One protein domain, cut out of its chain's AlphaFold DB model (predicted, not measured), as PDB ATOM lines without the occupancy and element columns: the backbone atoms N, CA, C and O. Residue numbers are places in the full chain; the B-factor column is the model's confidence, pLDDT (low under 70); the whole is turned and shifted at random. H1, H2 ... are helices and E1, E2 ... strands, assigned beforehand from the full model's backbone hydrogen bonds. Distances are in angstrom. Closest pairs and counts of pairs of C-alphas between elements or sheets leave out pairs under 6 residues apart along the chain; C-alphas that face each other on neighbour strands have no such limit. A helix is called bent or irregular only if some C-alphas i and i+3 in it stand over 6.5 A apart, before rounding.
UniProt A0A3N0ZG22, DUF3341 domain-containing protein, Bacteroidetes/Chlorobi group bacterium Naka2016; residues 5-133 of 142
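What this domain is: This is residues 5 to 133 of the 142 residues of the protein "DUF3341 domain-containing protein" of Bacteroidetes/Chlorobi group bacterium Naka2016 (UniProt A0A3N0ZG22). Picture a long helical hairpin, H2 and H3, its helices crossing at 40 degrees, with a small, loose head at the far end of H3, where the short strands E1 and E2 pair and H4 lies. Residues 10 to 40 stand free, a wide open sweep through H1 from the head to H2. The 129 printed residues run E1, H1, H2, H3, H4, E2, mostly helix, with E1 and E2 antiparallel. The whole is an extended rod of 86 by 33 by 25 A, with a radius of gyration of the C-alphas of 27.1 A.

How they stand to each other: Start at E1, residues 5 to 7, and E2, residues 129 to 132: antiparallel neighbours at 136 degrees, where C-alphas 7 and 129 face each other at 5.9 A, with no backbone N and O pair within hydrogen-bond range. Apart from both strands, H2, residues 40 to 67, touches residues 83 to 99 of H3, residues 80 to 113. Their closest C-alphas, Gly 56 and Ala 87, are 4.5 A apart; this hairpin runs opposite ways at a steep tilt of 40 degrees. H4, residues 116 to 123, is apart from H3 and has every O i to N i+4 pair within hydrogen-bond range; H2 has 23 of 24 and H3 28 of 30.

Where its parts are: Find C-alpha 40 at (19.739, 29.967, 10.026); H2 runs 39.2 A from there, only just irregular, with C-alphas 64 and 67 6.50 A apart. H3 runs 49.3 A to C-alpha 113 at (8.657, 44.117, 24.747). H4 spans 10.6 A, E1 6.5 A and E2 9.4 A. H1, residues 15 to 18, is irregular, 7.3 A from first to last C-alpha, and too short for an O i to N i+4 pair; its one O i to N i+3 pair is not within range.

The domain as a whole: The C-alphas of Lys 22 and Gly 74 are farthest apart, 87.2 A. The printed part has no cut; the links H1 to H2 and H2 to H3 are long. Look for pLDDT under 70 in 55 residues, among them 5 to 41 and 125 to 133.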
ATOM      1  N   CYS A   5      23.003  60.322  28.334       34.47
ATOM      2  CA  CYS A   5      22.577  61.178  27.233       34.47
ATOM      3  C   CYS A   5      23.779  61.991  26.755       34.47
ATOM      4  O   CYS A   5      24.384  62.712  27.545       34.47
ATOM      5  N   ILE A   6      24.112  61.891  25.470       42.59
ATOM      6  CA  ILE A   6      25.174  62.690  24.858       42.59
ATOM      7  C   ILE A   6      24.510  63.730  23.956       42.59
ATOM      8  O   ILE A   6      23.724  63.384  23.073       42.59
ATOM      9  N   ASN A   7      24.809  65.005  24.214       34.97
ATOM     10  CA  ASN A   7      24.382  66.114  23.371       34.97
ATOM     11  C   ASN A   7      25.265  66.167  22.112       34.97
ATOM     12  O   ASN A   7      26.491  66.088  22.206       34.97
ATOM     13  N   LYS A   8      24.634  66.286  20.943       38.56
ATOM     14  CA  LYS A   8      25.257  66.146  19.619       38.56
ATOM     15  C   LYS A   8      26.292  67.240  19.313       38.56
ATOM     16  O   LYS A   8      27.189  67.009  18.507       38.56
ATOM     17  N   ASP A   9      26.206  68.375  20.002       43.12
ATOM     18  CA  ASP A   9      27.023  69.562  19.719       43.12
ATOM     19  C   ASP A   9      28.423  69.525  20.359       43.12
ATOM     20  O   ASP A   9      29.294  70.299  19.974       43.12
ATOM     21  N   ASN A  10      28.675  68.599  21.292       41.41
ATOM     22  CA  ASN A  10      29.965  68.444  21.968       41.41
ATOM     23  C   ASN A  10      30.494  67.018  21.793       41.41
ATOM     24  O   ASN A  10      30.504  66.206  22.716       41.41
ATOM     25  N   LEU A  11      30.967  66.719  20.584       42.25
ATOM     26  CA  LEU A  11      31.651  65.470  20.254       42.25
ATOM     27  C   LEU A  11      33.124  65.516  20.710       42.25
ATOM     28  O   LEU A  11      34.037  65.322  19.914       42.25
ATOM     29  N   ASN A  12      33.364  65.810  21.991       33.44
ATOM     30  CA  ASN A  12      34.671  65.618  22.614       33.44
ATOM     31  C   ASN A  12      34.529  64.496  23.647       33.44
ATOM     32  O   ASN A  12      33.884  64.654  24.683       33.44
ATOM     33  N   ILE A  13      35.039  63.320  23.289       41.03
ATOM     34  CA  ILE A  13      34.911  62.087  24.066       41.03
ATOM     35  C   ILE A  13      35.866  62.193  25.259       41.03
ATOM     36  O   ILE A  13      37.034  61.825  25.161       41.03
ATOM     37  N   ASP A  14      35.373  62.711  26.383       33.44
ATOM     38  CA  ASP A  14      36.110  62.717  27.645       33.44
ATOM     39  C   ASP A  14      35.711  61.472  28.459       33.44
ATOM     40  O   ASP A  14      34.626  61.379  29.037       33.44
ATOM     41  N   ILE A  15      36.584  60.461  28.457       43.06
ATOM     42  CA  ILE A  15      36.374  59.130  29.068       43.06
ATOM     43  C   ILE A  15      36.419  59.202  30.618       43.06
ATOM     44  O   ILE A  15      36.152  58.223  31.310       43.06
ATOM     45  N   ASN A  16      36.675  60.381  31.195       31.81
ATOM     46  CA  ASN A  16      36.876  60.587  32.635       31.81
ATOM     47  C   ASN A  16      35.595  60.816  33.472       31.81
ATOM     48  O   ASN A  16      35.687  61.012  34.683       31.81
ATOM     49  N   CYS A  17      34.394  60.755  32.888       36.66
ATOM     50  CA  CYS A  17      33.129  61.003  33.608       36.66
ATOM     51  C   CYS A  17      32.537  59.790  34.362       36.66
ATOM     52  O   CYS A  17      31.402  59.863  34.830       36.66
ATOM     53  N   LEU A  18      33.269  58.679  34.505       40.16
ATOM     54  CA  LEU A  18      32.781  57.480  35.208       40.16
ATOM     55  C   LEU A  18      33.256  57.339  36.667       40.16
ATOM     56  O   LEU A  18      32.948  56.324  37.287       40.16
ATOM     57  N   ASP A  19      33.959  58.325  37.240       37.00
ATOM     58  CA  ASP A  19      34.636  58.136  38.541       37.00
ATOM     59  C   ASP A  19      34.056  58.909  39.744       37.00
ATOM     60  O   ASP A  19      34.537  58.788  40.870       37.00
ATOM     61  N   ARG A  20      32.986  59.694  39.599       35.78
ATOM     62  CA  ARG A  20      32.379  60.359  40.766       35.78
ATOM     63  C   ARG A  20      30.880  60.477  40.608       35.78
ATOM     64  O   ARG A  20      30.436  61.332  39.865       35.78
ATOM     65  N   GLU A  21      30.125  59.645  41.332       36.78
ATOM     66  CA  GLU A  21      29.210  60.109  42.393       36.78
ATOM     67  C   GLU A  21      28.363  58.950  42.968       36.78
ATOM     68  O   GLU A  21      27.298  58.586  42.492       36.78
ATOM     69  N   LYS A  22      28.921  58.337  44.018       36.50
ATOM     70  CA  LYS A  22      28.271  57.804  45.230       36.50
ATOM     71  C   LYS A  22      26.902  57.093  45.123       36.50
ATOM     72  O   LYS A  22      25.848  57.706  45.101       36.50
ATOM     73  N   ARG A  23      26.987  55.782  45.387       43.53
ATOM     74  CA  ARG A  23      26.278  55.028  46.448       43.53
ATOM     75  C   ARG A  23      24.760  55.242  46.582       43.53
ATOM     76  O   ARG A  23      24.323  56.226  47.163       43.53
ATOM     77  N   ASN A  24      24.040  54.166  46.241       34.56
ATOM     78  CA  ASN A  24      22.728  53.706  46.737       34.56
ATOM     79  C   ASN A  24      21.663  53.624  45.641       34.56
ATOM     80  O   ASN A  24      20.836  54.514  45.516       34.56
ATOM     81  N   LEU A  25      21.689  52.526  44.875       37.84
ATOM     82  CA  LEU A  25      20.530  51.751  44.394       37.84
ATOM     83  C   LEU A  25      21.039  50.745  43.353       37.84
ATOM     84  O   LEU A  25      20.866  50.883  42.144       37.84
ATOM     85  N   LEU A  26      21.719  49.714  43.856       35.59
ATOM     86  CA  LEU A  26      22.128  48.539  43.090       35.59
ATOM     87  C   LEU A  26      20.892  47.676  42.793       35.59
ATOM     88  O   LEU A  26      20.696  46.612  43.369       35.59
ATOM     89  N   PHE A  27      20.044  48.129  41.873       34.41
ATOM     90  CA  PHE A  27      19.108  47.254  41.168       34.41
ATOM     91  C   PHE A  27      19.770  46.800  39.859       34.41
ATOM     92  O   PHE A  27      19.382  47.180  38.755       34.41
ATOM     93  N   CYS A  28      20.807  45.966  39.982       33.91
ATOM     94  CA  CYS A  28      21.350  45.199  38.859       33.91
ATOM     95  C   CYS A  28      20.392  44.047  38.537       33.91
ATOM     96  O   CYS A  28      20.649  42.878  38.827       33.91
ATOM     97  N   ARG A  29      19.243  44.374  37.940       35.66
ATOM     98  CA  ARG A  29      18.408  43.362  37.296       35.66
ATOM     99  C   ARG A  29      19.131  42.965  36.013       35.66
ATOM    100  O   ARG A  29      19.225  43.784  35.103       35.66
ATOM    101  N   LYS A  30      19.678  41.744  35.975       34.91
ATOM    102  CA  LYS A  30      20.262  41.134  34.772       34.91
ATOM    103  C   LYS A  30      19.303  41.385  33.597       34.91
ATOM    104  O   LYS A  30      18.188  40.856  33.645       34.91
ATOM    105  N   PRO A  31      19.652  42.197  32.584       41.69
ATOM    106  CA  PRO A  31      18.853  42.223  31.375       41.69
ATOM    107  C   PRO A  31      18.995  40.839  30.751       41.69
ATOM    108  O   PRO A  31      20.102  40.356  30.517       41.69
ATOM    109  N   LEU A  32      17.868  40.155  30.575       42.72
ATOM    110  CA  LEU A  32      17.835  38.864  29.913       42.72
ATOM    111  C   LEU A  32      18.163  39.133  28.441       42.72
ATOM    112  O   LEU A  32      17.277  39.491  27.675       42.72
ATOM    113  N   ILE A  33      19.442  39.064  28.071       47.16
ATOM    114  CA  ILE A  33      19.887  39.233  26.687       47.16
ATOM    115  C   ILE A  33      19.333  38.028  25.921       47.16
ATOM    116  O   ILE A  33      19.781  36.901  26.169       47.16
ATOM    117  N   PRO A  34      18.348  38.199  25.017       49.62
ATOM    118  CA  PRO A  34      17.978  37.100  24.152       49.62
ATOM    119  C   PRO A  34      19.201  36.810  23.282       49.62
ATOM    120  O   PRO A  34      19.671  37.682  22.551       49.62
ATOM    121  N   LYS A  35      19.752  35.596  23.394       51.06
ATOM    122  CA  LYS A  35      20.818  35.113  22.508       51.06
ATOM    123  C   LYS A  35      20.414  35.442  21.074       51.06
ATOM    124  O   LYS A  35      19.369  34.960  20.636       51.06
ATOM    125  N   LEU A  36      21.208  36.254  20.366       55.22
ATOM    126  CA  LEU A  36      20.945  36.561  18.961       55.22
ATOM    127  C   LEU A  36      20.849  35.227  18.210       55.22
ATOM    128  O   LEU A  36      21.840  34.491  18.162       55.22
ATOM    129  N   PRO A  37      19.683  34.865  17.648       55.75
ATOM    130  CA  PRO A  37      19.579  33.619  16.916       55.75
ATOM    131  C   PRO A  37      20.413  33.736  15.636       55.75
ATOM    132  O   PRO A  37      20.075  34.458  14.696       55.75
ATOM    133  N   LEU A  38      21.539  33.020  15.635       58.38
ATOM    134  CA  LEU A  38      22.514  32.963  14.553       58.38
ATOM    135  C   LEU A  38      21.914  32.419  13.246       58.38
ATOM    136  O   LEU A  38      21.251  31.382  13.254       58.38
ATOM    137  N   LYS A  39      22.283  33.081  12.135       59.66
ATOM    138  CA  LYS A  39      22.530  32.621  10.740       59.66
ATOM    139  C   LYS A  39      21.545  31.689  10.000       59.66
ATOM    140  O   LYS A  39      21.585  31.678   8.773       59.66
ATOM    141  N   LYS A  40      20.636  30.962  10.656       67.81
ATOM    142  CA  LYS A  40      19.739  29.967  10.026       67.81
ATOM    143  C   LYS A  40      18.710  30.573   9.069       67.81
ATOM    144  O   LYS A  40      18.207  29.885   8.189       67.81
ATOM    145  N   PHE A  41      18.420  31.865   9.212       69.62
ATOM    146  CA  PHE A  41      17.441  32.545   8.369       69.62
ATOM    147  C   PHE A  41      17.865  32.636   6.899       69.62
ATOM    148  O   PHE A  41      17.026  32.492   6.015       69.62
ATOM    149  N   SER A  42      19.161  32.835   6.641       79.06
ATOM    150  CA  SER A  42      19.660  33.011   5.272       79.06
ATOM    151  C   SER A  42      19.391  31.769   4.414       79.06
ATOM    152  O   SER A  42      18.969  31.872   3.267       79.06
ATOM    153  N   PHE A  43      19.528  30.581   5.011       85.75
ATOM    154  CA  PHE A  43      19.261  29.320   4.325       85.75
ATOM    155  C   PHE A  43      17.772  29.127   4.001       85.75
ATOM    156  O   PHE A  43      17.432  28.652   2.923       85.75
ATOM    157  N   PHE A  44      16.875  29.539   4.902       87.25
ATOM    158  CA  PHE A  44      15.433  29.450   4.666       87.25
ATOM    159  C   PHE A  44      14.977  30.374   3.531       87.25
ATOM    160  O   PHE A  44      14.220  29.951   2.660       87.25
ATOM    161  N   ALA A  45      15.475  31.616   3.509       88.19
ATOM    162  CA  ALA A  45      15.185  32.565   2.435       88.19
ATOM    163  C   ALA A  45      15.705  32.063   1.078       88.19
ATOM    164  O   ALA A  45      15.002  32.161   0.075       88.19
ATOM    165  N   PHE A  46      16.896  31.459   1.062       89.75
ATOM    166  CA  PHE A  46      17.453  30.835  -0.134       89.75
ATOM    167  C   PHE A  46      16.578  29.688  -0.654       89.75
ATOM    168  O   PHE A  46      16.279  29.634  -1.845       89.75
ATOM    169  N   LEU A  47      16.113  28.804   0.234       93.19
ATOM    170  CA  LEU A  47      15.267  27.671  -0.147       93.19
ATOM    171  C   LEU A  47      13.919  28.132  -0.723       93.19
ATOM    172  O   LEU A  47      13.447  27.579  -1.715       93.19
ATOM    173  N   PHE A  48      13.335  29.183  -0.144       93.94
ATOM    174  CA  PHE A  48      12.123  29.813  -0.669       93.94
ATOM    175  C   PHE A  48      12.344  30.462  -2.037       93.94
ATOM    176  O   PHE A  48      11.507  30.306  -2.924       93.94
ATOM    177  N   GLY A  49      13.475  31.145  -2.232       94.69
ATOM    178  CA  GLY A  49      13.852  31.705  -3.530       94.69
ATOM    179  C   GLY A  49      14.029  30.629  -4.599       94.69
ATOM    180  O   GLY A  49      13.523  30.777  -5.707       94.69
ATOM    181  N   LEU A  50      14.669  29.508  -4.253       96.25
ATOM    182  CA  LEU A  50      14.821  28.369  -5.159       96.25
ATOM    183  C   LEU A  50      13.460  27.770  -5.541       96.25
ATOM    184  O   LEU A  50      13.216  27.500  -6.715       96.25
ATOM    185  N   PHE A  51      12.558  27.604  -4.571       96.44
ATOM    186  CA  PHE A  51      11.209  27.104  -4.832       96.44
ATOM    187  C   PHE A  51      10.416  28.055  -5.738       96.44
ATOM    188  O   PHE A  51       9.806  27.609  -6.705       96.44
ATOM    189  N   ALA A  52      10.481  29.362  -5.477       95.69
ATOM    190  CA  ALA A  52       9.862  30.389  -6.310       95.69
ATOM    191  C   ALA A  52      10.425  30.410  -7.740       95.69
ATOM    192  O   ALA A  52       9.667  30.558  -8.694       95.69
ATOM    193  N   PHE A  53      11.734  30.215  -7.896       96.81
ATOM    194  CA  PHE A  53      12.386  30.144  -9.201       96.81
ATOM    195  C   PHE A  53      11.914  28.927 -10.007       96.81
ATOM    196  O   PHE A  53      11.506  29.059 -11.162       96.81
ATOM    197  N   VAL A  54      11.910  27.741  -9.387       96.75
ATOM    198  CA  VAL A  54      11.414  26.508 -10.019       96.75
ATOM    199  C   VAL A  54       9.928  26.634 -10.355       96.75
ATOM    200  O   VAL A  54       9.513  26.262 -11.452       96.75
ATOM    201  N   PHE A  55       9.139  27.215  -9.449       95.88
ATOM    202  CA  PHE A  55       7.730  27.501  -9.687       95.88
ATOM    203  C   PHE A  55       7.533  28.464 -10.863       95.88
ATOM    204  O   PHE A  55       6.700  28.189 -11.716       95.88
ATOM    205  N   GLY A  56       8.325  29.535 -10.971       94.88
ATOM    206  CA  GLY A  56       8.261  30.479 -12.090       94.88
ATOM    207  C   GLY A  56       8.568  29.825 -13.440       94.88
ATOM    208  O   GLY A  56       7.863  30.071 -14.419       94.88
ATOM    209  N   LEU A  57       9.564  28.932 -13.489       95.19
ATOM    210  CA  LEU A  57       9.874  28.159 -14.698       95.19
ATOM    211  C   LEU A  57       8.746  27.191 -15.071       95.19
ATOM    212  O   LEU A  57       8.353  27.133 -16.237       95.19
ATOM    213  N   LEU A  58       8.215  26.451 -14.094       94.69
ATOM    214  CA  LEU A  58       7.104  25.521 -14.305       94.69
ATOM    215  C   LEU A  58       5.822  26.249 -14.708       94.69
ATOM    216  O   LEU A  58       5.112  25.780 -15.591       94.69
ATOM    217  N   PHE A  59       5.549  27.401 -14.104       93.69
ATOM    218  CA  PHE A  59       4.408  28.244 -14.430       93.69
ATOM    219  C   PHE A  59       4.499  28.742 -15.872       93.69
ATOM    220  O   PHE A  59       3.564  28.557 -16.645       93.69
ATOM    221  N   GLN A  60       5.656  29.279 -16.272       92.44
ATOM    222  CA  GLN A  60       5.870  29.722 -17.646       92.44
ATOM    223  C   GLN A  60       5.741  28.562 -18.639       92.44
ATOM    224  O   GLN A  60       5.141  28.716 -19.700       92.44
ATOM    225  N   PHE A  61       6.279  27.390 -18.297       91.19
ATOM    226  CA  PHE A  61       6.129  26.190 -19.115       91.19
ATOM    227  C   PHE A  61       4.659  25.779 -19.251       91.19
ATOM    228  O   PHE A  61       4.193  25.527 -20.360       91.19
ATOM    229  N   TRP A  62       3.911  25.754 -18.150       91.81
ATOM    230  CA  TRP A  62       2.502  25.369 -18.134       91.81
ATOM    231  C   TRP A  62       1.627  26.329 -18.950       91.81
ATOM    232  O   TRP A  62       0.857  25.877 -19.796       91.81
ATOM    233  N   VAL A  63       1.809  27.642 -18.787       91.19
ATOM    234  CA  VAL A  63       1.055  28.662 -19.535       91.19
ATOM    235  C   VAL A  63       1.296  28.539 -21.042       91.19
ATOM    236  O   VAL A  63       0.352  28.541 -21.831       91.19
ATOM    237  N   GLN A  64       2.559  28.375 -21.446       88.44
ATOM    238  CA  GLN A  64       2.946  28.311 -22.859       88.44
ATOM    239  C   GLN A  64       2.591  26.978 -23.535       88.44
ATOM    240  O   GLN A  64       2.546  26.907 -24.763       88.44
ATOM    241  N   THR A  65       2.373  25.908 -22.764       87.69
ATOM    242  CA  THR A  65       2.064  24.576 -23.311       87.69
ATOM    243  C   THR A  65       0.586  24.218 -23.233       87.69
ATOM    244  O   THR A  65       0.078  23.614 -24.175       87.69
ATOM    245  N   SER A  66      -0.101  24.575 -22.145       87.50
ATOM    246  CA  SER A  66      -1.458  24.101 -21.859       87.50
ATOM    247  C   SER A  66      -2.534  25.170 -22.024       87.50
ATOM    248  O   SER A  66      -3.599  24.853 -22.541       87.50
ATOM    249  N   GLU A  67      -2.308  26.400 -21.554       86.00
ATOM    250  CA  GLU A  67      -3.361  27.430 -21.546       86.00
ATOM    251  C   GLU A  67      -3.436  28.197 -22.861       86.00
ATOM    252  O   GLU A  67      -4.521  28.366 -23.416       86.00
ATOM    253  N   ASN A  68      -2.301  28.687 -23.363       82.00
ATOM    254  CA  ASN A  68      -2.303  29.536 -24.548       82.00
ATOM    255  C   ASN A  68      -1.003  29.390 -25.352       82.00
ATOM    256  O   ASN A  68      -0.128  30.260 -25.278       82.00
ATOM    257  N   PRO A  69      -0.860  28.303 -26.135       81.62
ATOM    258  CA  PRO A  69       0.276  28.126 -27.027       81.62
ATOM    259  C   PRO A  69       0.161  29.092 -28.216       81.62
ATOM    260  O   PRO A  69      -0.312  28.739 -29.296       81.62
ATOM    261  N   GLN A  70       0.585  30.340 -28.022       79.94
ATOM    262  CA  GLN A  70       0.661  31.320 -29.100       79.94
ATOM    263  C   GLN A  70       1.991  31.173 -29.830       79.94
ATOM    264  O   GLN A  70       3.060  31.403 -29.263       79.94
ATOM    265  N   MET A  71       1.929  30.852 -31.121       78.88
ATOM    266  CA  MET A  71       3.106  30.877 -31.987       78.88
ATOM    267  C   MET A  71       3.482  32.327 -32.302       78.88
ATOM    268  O   MET A  71       3.160  32.875 -33.357       78.88
ATOM    269  N   LEU A  72       4.174  32.972 -31.367       78.44
ATOM    270  CA  LEU A  72       4.729  34.302 -31.565       78.44
ATOM    271  C   LEU A  72       6.031  34.185 -32.369       78.44
ATOM    272  O   LEU A  72       7.056  33.713 -31.877       78.44
ATOM    273  N   SER A  73       6.002  34.675 -33.611       77.62
ATOM    274  CA  SER A  73       7.212  34.918 -34.414       77.62
ATOM    275  C   SER A  73       8.024  33.654 -34.772       77.62
ATOM    276  O   SER A  73       9.239  33.715 -34.930       77.62
ATOM    277  N   GLY A  74       7.372  32.489 -34.878       80.81
ATOM    278  CA  GLY A  74       8.024  31.226 -35.269       80.81
ATOM    279  C   GLY A  74       9.013  30.660 -34.238       80.81
ATOM    280  O   GLY A  74       9.750  29.726 -34.542       80.81
ATOM    281  N   LYS A  75       9.048  31.221 -33.023       79.62
ATOM    282  CA  LYS A  75       9.872  30.718 -31.919       79.62
ATOM    283  C   LYS A  75       9.244  29.457 -31.312       79.62
ATOM    284  O   LYS A  75       8.021  29.317 -31.353       79.62
ATOM    285  N   PRO A  76      10.052  28.552 -30.725       81.12
ATOM    286  CA  PRO A  76       9.509  27.429 -29.968       81.12
ATOM    287  C   PRO A  76       8.618  27.950 -28.836       81.12
ATOM    288  O   PRO A  76       8.970  28.938 -28.186       81.12
ATOM    289  N   ASN A  77       7.497  27.264 -28.591       79.44
ATOM    290  CA  ASN A  77       6.493  27.665 -27.595       79.44
ATOM    291  C   ASN A  77       7.116  27.899 -26.210       79.44
ATOM    292  O   ASN A  77       6.722  28.809 -25.490       79.44
ATOM    293  N   PHE A  78       8.153  27.134 -25.858       82.88
ATOM    294  CA  PHE A  78       8.945  27.382 -24.661       82.88
ATOM    295  C   PHE A  78      10.340  27.903 -25.018       82.88
ATOM    296  O   PHE A  78      11.172  27.178 -25.568       82.88
ATOM    297  N   ASN A  79      10.609  29.162 -24.667       87.19
ATOM    298  CA  ASN A  79      11.919  29.786 -24.828       87.19
ATOM    299  C   ASN A  79      12.580  30.008 -23.462       87.19
ATOM    300  O   ASN A  79      12.237  30.942 -22.733       87.19
ATOM    301  N   LEU A  80      13.570  29.168 -23.150       88.75
ATOM    302  CA  LEU A  80      14.340  29.227 -21.904       88.75
ATOM    303  C   LEU A  80      14.983  30.596 -21.653       88.75
ATOM    304  O   LEU A  80      15.016  31.049 -20.513       88.75
ATOM    305  N   SER A  81      15.448  31.272 -22.706       90.81
ATOM    306  CA  SER A  81      16.111  32.577 -22.589       90.81
ATOM    307  C   SER A  81      15.165  33.667 -22.068       90.81
ATOM    308  O   SER A  81      15.599  34.603 -21.409       90.81
ATOM    309  N   ILE A  82      13.858  33.522 -22.315       89.50
ATOM    310  CA  ILE A  82      12.817  34.438 -21.820       89.50
ATOM    311  C   ILE A  82      12.316  33.988 -20.443       89.50
ATOM    312  O   ILE A  82      12.069  34.812 -19.566       89.50
ATOM    313  N   ALA A  83      12.185  32.676 -20.238       91.31
ATOM    314  CA  ALA A  83      11.689  32.116 -18.984       91.31
ATOM    315  C   ALA A  83      12.646  32.357 -17.803       91.31
ATOM    316  O   ALA A  83      12.193  32.532 -16.674       91.31
ATOM    317  N   LEU A  84      13.961  32.378 -18.048       95.00
ATOM    318  CA  LEU A  84      14.968  32.470 -16.990       95.00
ATOM    319  C   LEU A  84      15.022  33.855 -16.309       95.00
ATOM    320  O   LEU A  84      14.942  33.882 -15.079       95.00
ATOM    321  N   PRO A  85      15.075  34.994 -17.035       95.62
ATOM    322  CA  PRO A  85      14.949  36.322 -16.426       95.62
ATOM    323  C   PRO A  85      13.627  36.499 -15.673       95.62
ATOM    324  O   PRO A  85      13.622  36.983 -14.546       95.62
ATOM    325  N   PHE A  86      12.520  36.020 -16.246       94.19
ATOM    326  CA  PHE A  86      11.202  36.082 -15.616       94.19
ATOM    327  C   PHE A  86      11.148  35.315 -14.284       94.19
ATOM    328  O   PHE A  86      10.729  35.854 -13.258       94.19
ATOM    329  N   ALA A  87      11.622  34.068 -14.269       95.69
ATOM    330  CA  ALA A  87      11.673  33.264 -13.051       95.69
ATOM    331  C   ALA A  87      12.614  33.872 -11.996       95.69
ATOM    332  O   ALA A  87      12.319  33.813 -10.801       95.69
ATOM    333  N   PHE A  88      13.726  34.481 -12.424       96.50
ATOM    334  CA  PHE A  88      14.651  35.186 -11.536       96.50
ATOM    335  C   PHE A  88      13.996  36.402 -10.868       96.50
ATOM    336  O   PHE A  88      14.102  36.557  -9.649       96.50
ATOM    337  N   GLU A  89      13.277  37.227 -11.630       96.62
ATOM    338  CA  GLU A  89      12.551  38.387 -11.101       96.62
ATOM    339  C   GLU A  89      11.478  37.973 -10.087       96.62
ATOM    340  O   GLU A  89      11.418  38.542  -8.994       96.62
ATOM    341  N   ILE A  90      10.694  36.931 -10.387       95.25
ATOM    342  CA  ILE A  90       9.694  36.385  -9.455       95.25
ATOM    343  C   ILE A  90      10.351  35.877  -8.168       95.25
ATOM    344  O   ILE A  90       9.870  36.171  -7.069       95.25
ATOM    345  N   ALA A  91      11.453  35.133  -8.281       96.44
ATOM    346  CA  ALA A  91      12.168  34.608  -7.123       96.44
ATOM    347  C   ALA A  91      12.684  35.734  -6.216       96.44
ATOM    348  O   ALA A  91      12.455  35.705  -5.003       96.44
ATOM    349  N   MET A  92      13.320  36.753  -6.799       95.69
ATOM    350  CA  MET A  92      13.820  37.917  -6.062       95.69
ATOM    351  C   MET A  92      12.688  38.719  -5.417       95.69
ATOM    352  O   MET A  92      12.819  39.144  -4.268       95.69
ATOM    353  N   LEU A  93      11.560  38.878  -6.112       96.00
ATOM    354  CA  LEU A  93      10.386  39.577  -5.596       96.00
ATOM    355  C   LEU A  93       9.789  38.858  -4.378       96.00
ATOM    356  O   LEU A  93       9.557  39.486  -3.344       96.00
ATOM    357  N   ILE A  94       9.615  37.535  -4.450       94.69
ATOM    358  CA  ILE A  94       9.090  36.733  -3.334       94.69
ATOM    359  C   ILE A  94      10.042  36.769  -2.133       94.69
ATOM    360  O   ILE A  94       9.603  36.978  -0.999       94.69
ATOM    361  N   VAL A  95      11.349  36.617  -2.361       95.25
ATOM    362  CA  VAL A  95      12.355  36.697  -1.290       95.25
ATOM    363  C   VAL A  95      12.363  38.086  -0.648       95.25
ATOM    364  O   VAL A  95      12.387  38.188   0.581       95.25
ATOM    365  N   GLY A  96      12.278  39.149  -1.450       94.62
ATOM    366  CA  GLY A  96      12.190  40.526  -0.964       94.62
ATOM    367  C   GLY A  96      10.977  40.746  -0.058       94.62
ATOM    368  O   GLY A  96      11.124  41.262   1.053       94.62
ATOM    369  N   ILE A  97       9.798  40.271  -0.475       94.94
ATOM    370  CA  ILE A  97       8.565  40.352   0.323       94.94
ATOM    371  C   ILE A  97       8.706  39.578   1.640       94.94
ATOM    372  O   ILE A  97       8.318  40.087   2.691       94.94
ATOM    373  N   LEU A  98       9.295  38.379   1.625       93.38
ATOM    374  CA  LEU A  98       9.496  37.584   2.842       93.38
ATOM    375  C   LEU A  98      10.439  38.266   3.838       93.38
ATOM    376  O   LEU A  98      10.169  38.272   5.043       93.38
ATOM    377  N   ILE A  99      11.535  38.853   3.352       92.31
ATOM    378  CA  ILE A  99      12.473  39.607   4.193       92.31
ATOM    379  C   ILE A  99      11.767  40.819   4.801       92.31
ATOM    380  O   ILE A  99      11.875  41.046   6.009       92.31
ATOM    381  N   PHE A 100      11.007  41.555   3.990       93.38
ATOM    382  CA  PHE A 100      10.253  42.720   4.440       93.38
ATOM    383  C   PHE A 100       9.195  42.357   5.490       93.38
ATOM    384  O   PHE A 100       9.140  42.967   6.559       93.38
ATOM    385  N   LEU A 101       8.401  41.313   5.240       92.56
ATOM    386  CA  LEU A 101       7.376  40.844   6.170       92.56
ATOM    387  C   LEU A 101       7.993  40.419   7.504       92.56
ATOM    388  O   LEU A 101       7.488  40.769   8.571       92.56
ATOM    389  N   ARG A 102       9.124  39.712   7.463       88.31
ATOM    390  CA  ARG A 102       9.847  39.341   8.680       88.31
ATOM    391  C   ARG A 102      10.347  40.571   9.429       88.31
ATOM    392  O   ARG A 102      10.214  40.614  10.649       88.31
ATOM    393  N   PHE A 103      10.930  41.543   8.731       88.12
ATOM    394  CA  PHE A 103      11.384  42.784   9.353       88.12
ATOM    395  C   PHE A 103      10.233  43.477  10.093       88.12
ATOM    396  O   PHE A 103      10.390  43.852  11.256       88.12
ATOM    397  N   LEU A 104       9.054  43.541   9.473       91.06
ATOM    398  CA  LEU A 104       7.849  44.099  10.083       91.06
ATOM    399  C   LEU A 104       7.428  43.309  11.333       91.06
ATOM    400  O   LEU A 104       7.215  43.905  12.388       91.06
ATOM    401  N   LEU A 105       7.382  41.976  11.255       89.56
ATOM    402  CA  LEU A 105       7.030  41.112  12.391       89.56
ATOM    403  C   LEU A 105       8.000  41.265  13.567       89.56
ATOM    404  O   LEU A 105       7.571  41.347  14.717       89.56
ATOM    405  N   VAL A 106       9.301  41.325  13.284       86.31
ATOM    406  CA  VAL A 106      10.342  41.510  14.300       86.31
ATOM    407  C   VAL A 106      10.209  42.887  14.944       86.31
ATOM    408  O   VAL A 106      10.196  42.977  16.170       86.31
ATOM    409  N   ASN A 107      10.042  43.946  14.150       85.62
ATOM    410  CA  ASN A 107       9.864  45.302  14.665       85.62
ATOM    411  C   ASN A 107       8.614  45.412  15.558       85.62
ATOM    412  O   ASN A 107       8.671  45.932  16.673       85.62
ATOM    413  N   LEU A 108       7.494  44.835  15.113       84.88
ATOM    414  CA  LEU A 108       6.243  44.828  15.870       84.88
ATOM    415  C   LEU A 108       6.366  44.037  17.181       84.88
ATOM    416  O   LEU A 108       5.846  44.463  18.214       84.88
ATOM    417  N   TYR A 109       7.092  42.917  17.163       81.50
ATOM    418  CA  TYR A 109       7.359  42.118  18.356       81.50
ATOM    419  C   TYR A 109       8.268  42.846  19.358       81.50
ATOM    420  O   TYR A 109       7.934  42.922  20.542       81.50
ATOM    421  N   PHE A 110       9.379  43.431  18.901       73.50
ATOM    422  CA  PHE A 110      10.315  44.151  19.772       73.50
ATOM    423  C   PHE A 110       9.695  45.411  20.383       73.50
ATOM    424  O   PHE A 110       9.860  45.637  21.580       73.50
ATOM    425  N   ASN A 111       8.898  46.178  19.629       69.62
ATOM    426  CA  ASN A 111       8.202  47.363  20.151       69.62
ATOM    427  C   ASN A 111       7.184  47.016  21.264       69.62
ATOM    428  O   ASN A 111       6.831  47.857  22.098       69.62
ATOM    429  N   ARG A 112       6.729  45.756  21.322       66.31
ATOM    430  CA  ARG A 112       5.831  45.257  22.373       66.31
ATOM    431  C   ARG A 112       6.562  44.861  23.659       66.31
ATOM    432  O   ARG A 112       5.936  44.858  24.714       66.31
ATOM    433  N   GLN A 113       7.854  44.534  23.588       68.31
ATOM    434  CA  GLN A 113       8.657  44.117  24.747       68.31
ATOM    435  C   GLN A 113       9.363  45.273  25.469       68.31
ATOM    436  O   GLN A 113       9.967  45.054  26.520       68.31
ATOM    437  N   VAL A 114       9.303  46.496  24.937       69.44
ATOM    438  CA  VAL A 114       9.931  47.656  25.579       69.44
ATOM    439  C   VAL A 114       9.179  47.995  26.877       69.44
ATOM    440  O   VAL A 114       7.965  48.209  26.824       69.44
ATOM    441  N   PRO A 115       9.860  48.074  28.040       73.69
ATOM    442  CA  PRO A 115       9.229  48.482  29.291       73.69
ATOM    443  C   PRO A 115       8.607  49.875  29.160       73.69
ATOM    444  O   PRO A 115       9.209  50.782  28.578       73.69
ATOM    445  N   ASN A 116       7.422  50.069  29.745       73.38
ATOM    446  CA  ASN A 116       6.682  51.333  29.658       73.38
ATOM    447  C   ASN A 116       7.489  52.540  30.171       73.38
ATOM    448  O   ASN A 116       7.310  53.647  29.668       73.38
ATOM    449  N   ASP A 117       8.402  52.326  31.119       68.31
ATOM    450  CA  ASP A 117       9.255  53.380  31.680       68.31
ATOM    451  C   ASP A 117      10.267  53.903  30.654       68.31
ATOM    452  O   ASP A 117      10.453  55.110  30.521       68.31
ATOM    453  N   VAL A 118      10.849  53.008  29.848       68.50
ATOM    454  CA  VAL A 118      11.758  53.378  28.749       68.50
ATOM    455  C   VAL A 118      10.983  54.091  27.642       68.50
ATOM    456  O   VAL A 118      11.469  55.062  27.073       68.50
ATOM    457  N   LYS A 119       9.742  53.668  27.376       69.31
ATOM    458  CA  LYS A 119       8.869  54.293  26.372       69.31
ATOM    459  C   LYS A 119       8.499  55.735  26.738       69.31
ATOM    460  O   LYS A 119       8.509  56.609  25.879       69.31
ATOM    461  N   LYS A 120       8.232  55.991  28.023       72.50
ATOM    462  CA  LYS A 120       8.016  57.346  28.556       72.50
ATOM    463  C   LYS A 120       9.281  58.200  28.483       72.50
ATOM    464  O   LYS A 120       9.184  59.374  28.154       72.50
ATOM    465  N   PHE A 121      10.448  57.609  28.743       67.62
ATOM    466  CA  PHE A 121      11.733  58.292  28.590       67.62
ATOM    467  C   PHE A 121      12.026  58.678  27.135       67.62
ATOM    468  O   PHE A 121      12.443  59.803  26.896       67.62
ATOM    469  N   ILE A 122      11.755  57.790  26.171       69.19
ATOM    470  CA  ILE A 122      11.924  58.067  24.733       69.19
ATOM    471  C   ILE A 122      10.996  59.196  24.277       69.19
ATOM    472  O   ILE A 122      11.428  60.094  23.569       69.19
ATOM    473  N   ASN A 123       9.733  59.185  24.707       71.31
ATOM    474  CA  ASN A 123       8.770  60.214  24.304       71.31
ATOM    475  C   ASN A 123       9.064  61.603  24.899       71.31
ATOM    476  O   ASN A 123       8.554  62.591  24.385       71.31
ATOM    477  N   ASN A 124       9.852  61.671  25.975       75.38
ATOM    478  CA  ASN A 124      10.287  62.924  26.596       75.38
ATOM    479  C   ASN A 124      11.689  63.362  26.132       75.38
ATOM    480  O   ASN A 124      12.206  64.351  26.650       75.38
ATOM    481  N   MET A 125      12.328  62.630  25.211       62.50
ATOM    482  CA  MET A 125      13.623  63.012  24.650       62.50
ATOM    483  C   MET A 125      13.464  63.997  23.492       62.50
ATOM    484  O   MET A 125      12.575  63.860  22.656       62.50
ATOM    485  N   ASP A 126      14.375  64.967  23.449       63.47
ATOM    486  CA  ASP A 126      14.493  65.956  22.380       63.47
ATOM    487  C   ASP A 126      15.089  65.308  21.112       63.47
ATOM    488  O   ASP A 126      15.942  64.414  21.220       63.47
ATOM    489  N   GLU A 127      14.680  65.753  19.917       66.56
ATOM    490  CA  GLU A 127      14.984  65.096  18.622       66.56
ATOM    491  C   GLU A 127      16.494  64.984  18.317       66.56
ATOM    492  O   GLU A 127      16.922  64.168  17.498       66.56
ATOM    493  N   ASN A 128      17.319  65.766  19.016       55.84
ATOM    494  CA  ASN A 128      18.772  65.808  18.849       55.84
ATOM    495  C   ASN A 128      19.554  64.887  19.800       55.84
ATOM    496  O   ASN A 128      20.786  64.851  19.734       55.84
ATOM    497  N   SER A 129      18.882  64.142  20.677       52.56
ATOM    498  CA  SER A 129      19.540  63.259  21.643       52.56
ATOM    499  C   SER A 129      19.674  61.824  21.121       52.56
ATOM    500  O   SER A 129      18.748  61.250  20.551       52.56
ATOM    501  N   VAL A 130      20.854  61.223  21.305       50.53
ATOM    502  CA  VAL A 130      21.119  59.826  20.930       50.53
ATOM    503  C   VAL A 130      21.257  58.995  22.196       50.53
ATOM    504  O   VAL A 130      22.112  59.261  23.042       50.53
ATOM    505  N   LEU A 131      20.418  57.968  22.325       51.25
ATOM    506  CA  LEU A 131      20.462  57.042  23.449       51.25
ATOM    507  C   LEU A 131      21.473  55.930  23.142       51.25
ATOM    508  O   LEU A 131      21.177  54.985  22.411       51.25
ATOM    509  N   ILE A 132      22.680  56.048  23.697       49.47
ATOM    510  CA  ILE A 132      23.715  55.016  23.580       49.47
ATOM    511  C   ILE A 132      23.595  54.076  24.778       49.47
ATOM    512  O   ILE A 132      23.928  54.426  25.909       49.47
ATOM    513  N   VAL A 133      23.115  52.858  24.532       53.91
ATOM    514  CA  VAL A 133      23.149  51.781  25.527       53.91
ATOM    515  C   VAL A 133      24.507  51.095  25.415       53.91
ATOM    516  O   VAL A 133      24.688  50.205  24.588       53.91
TER     517      VAL A 133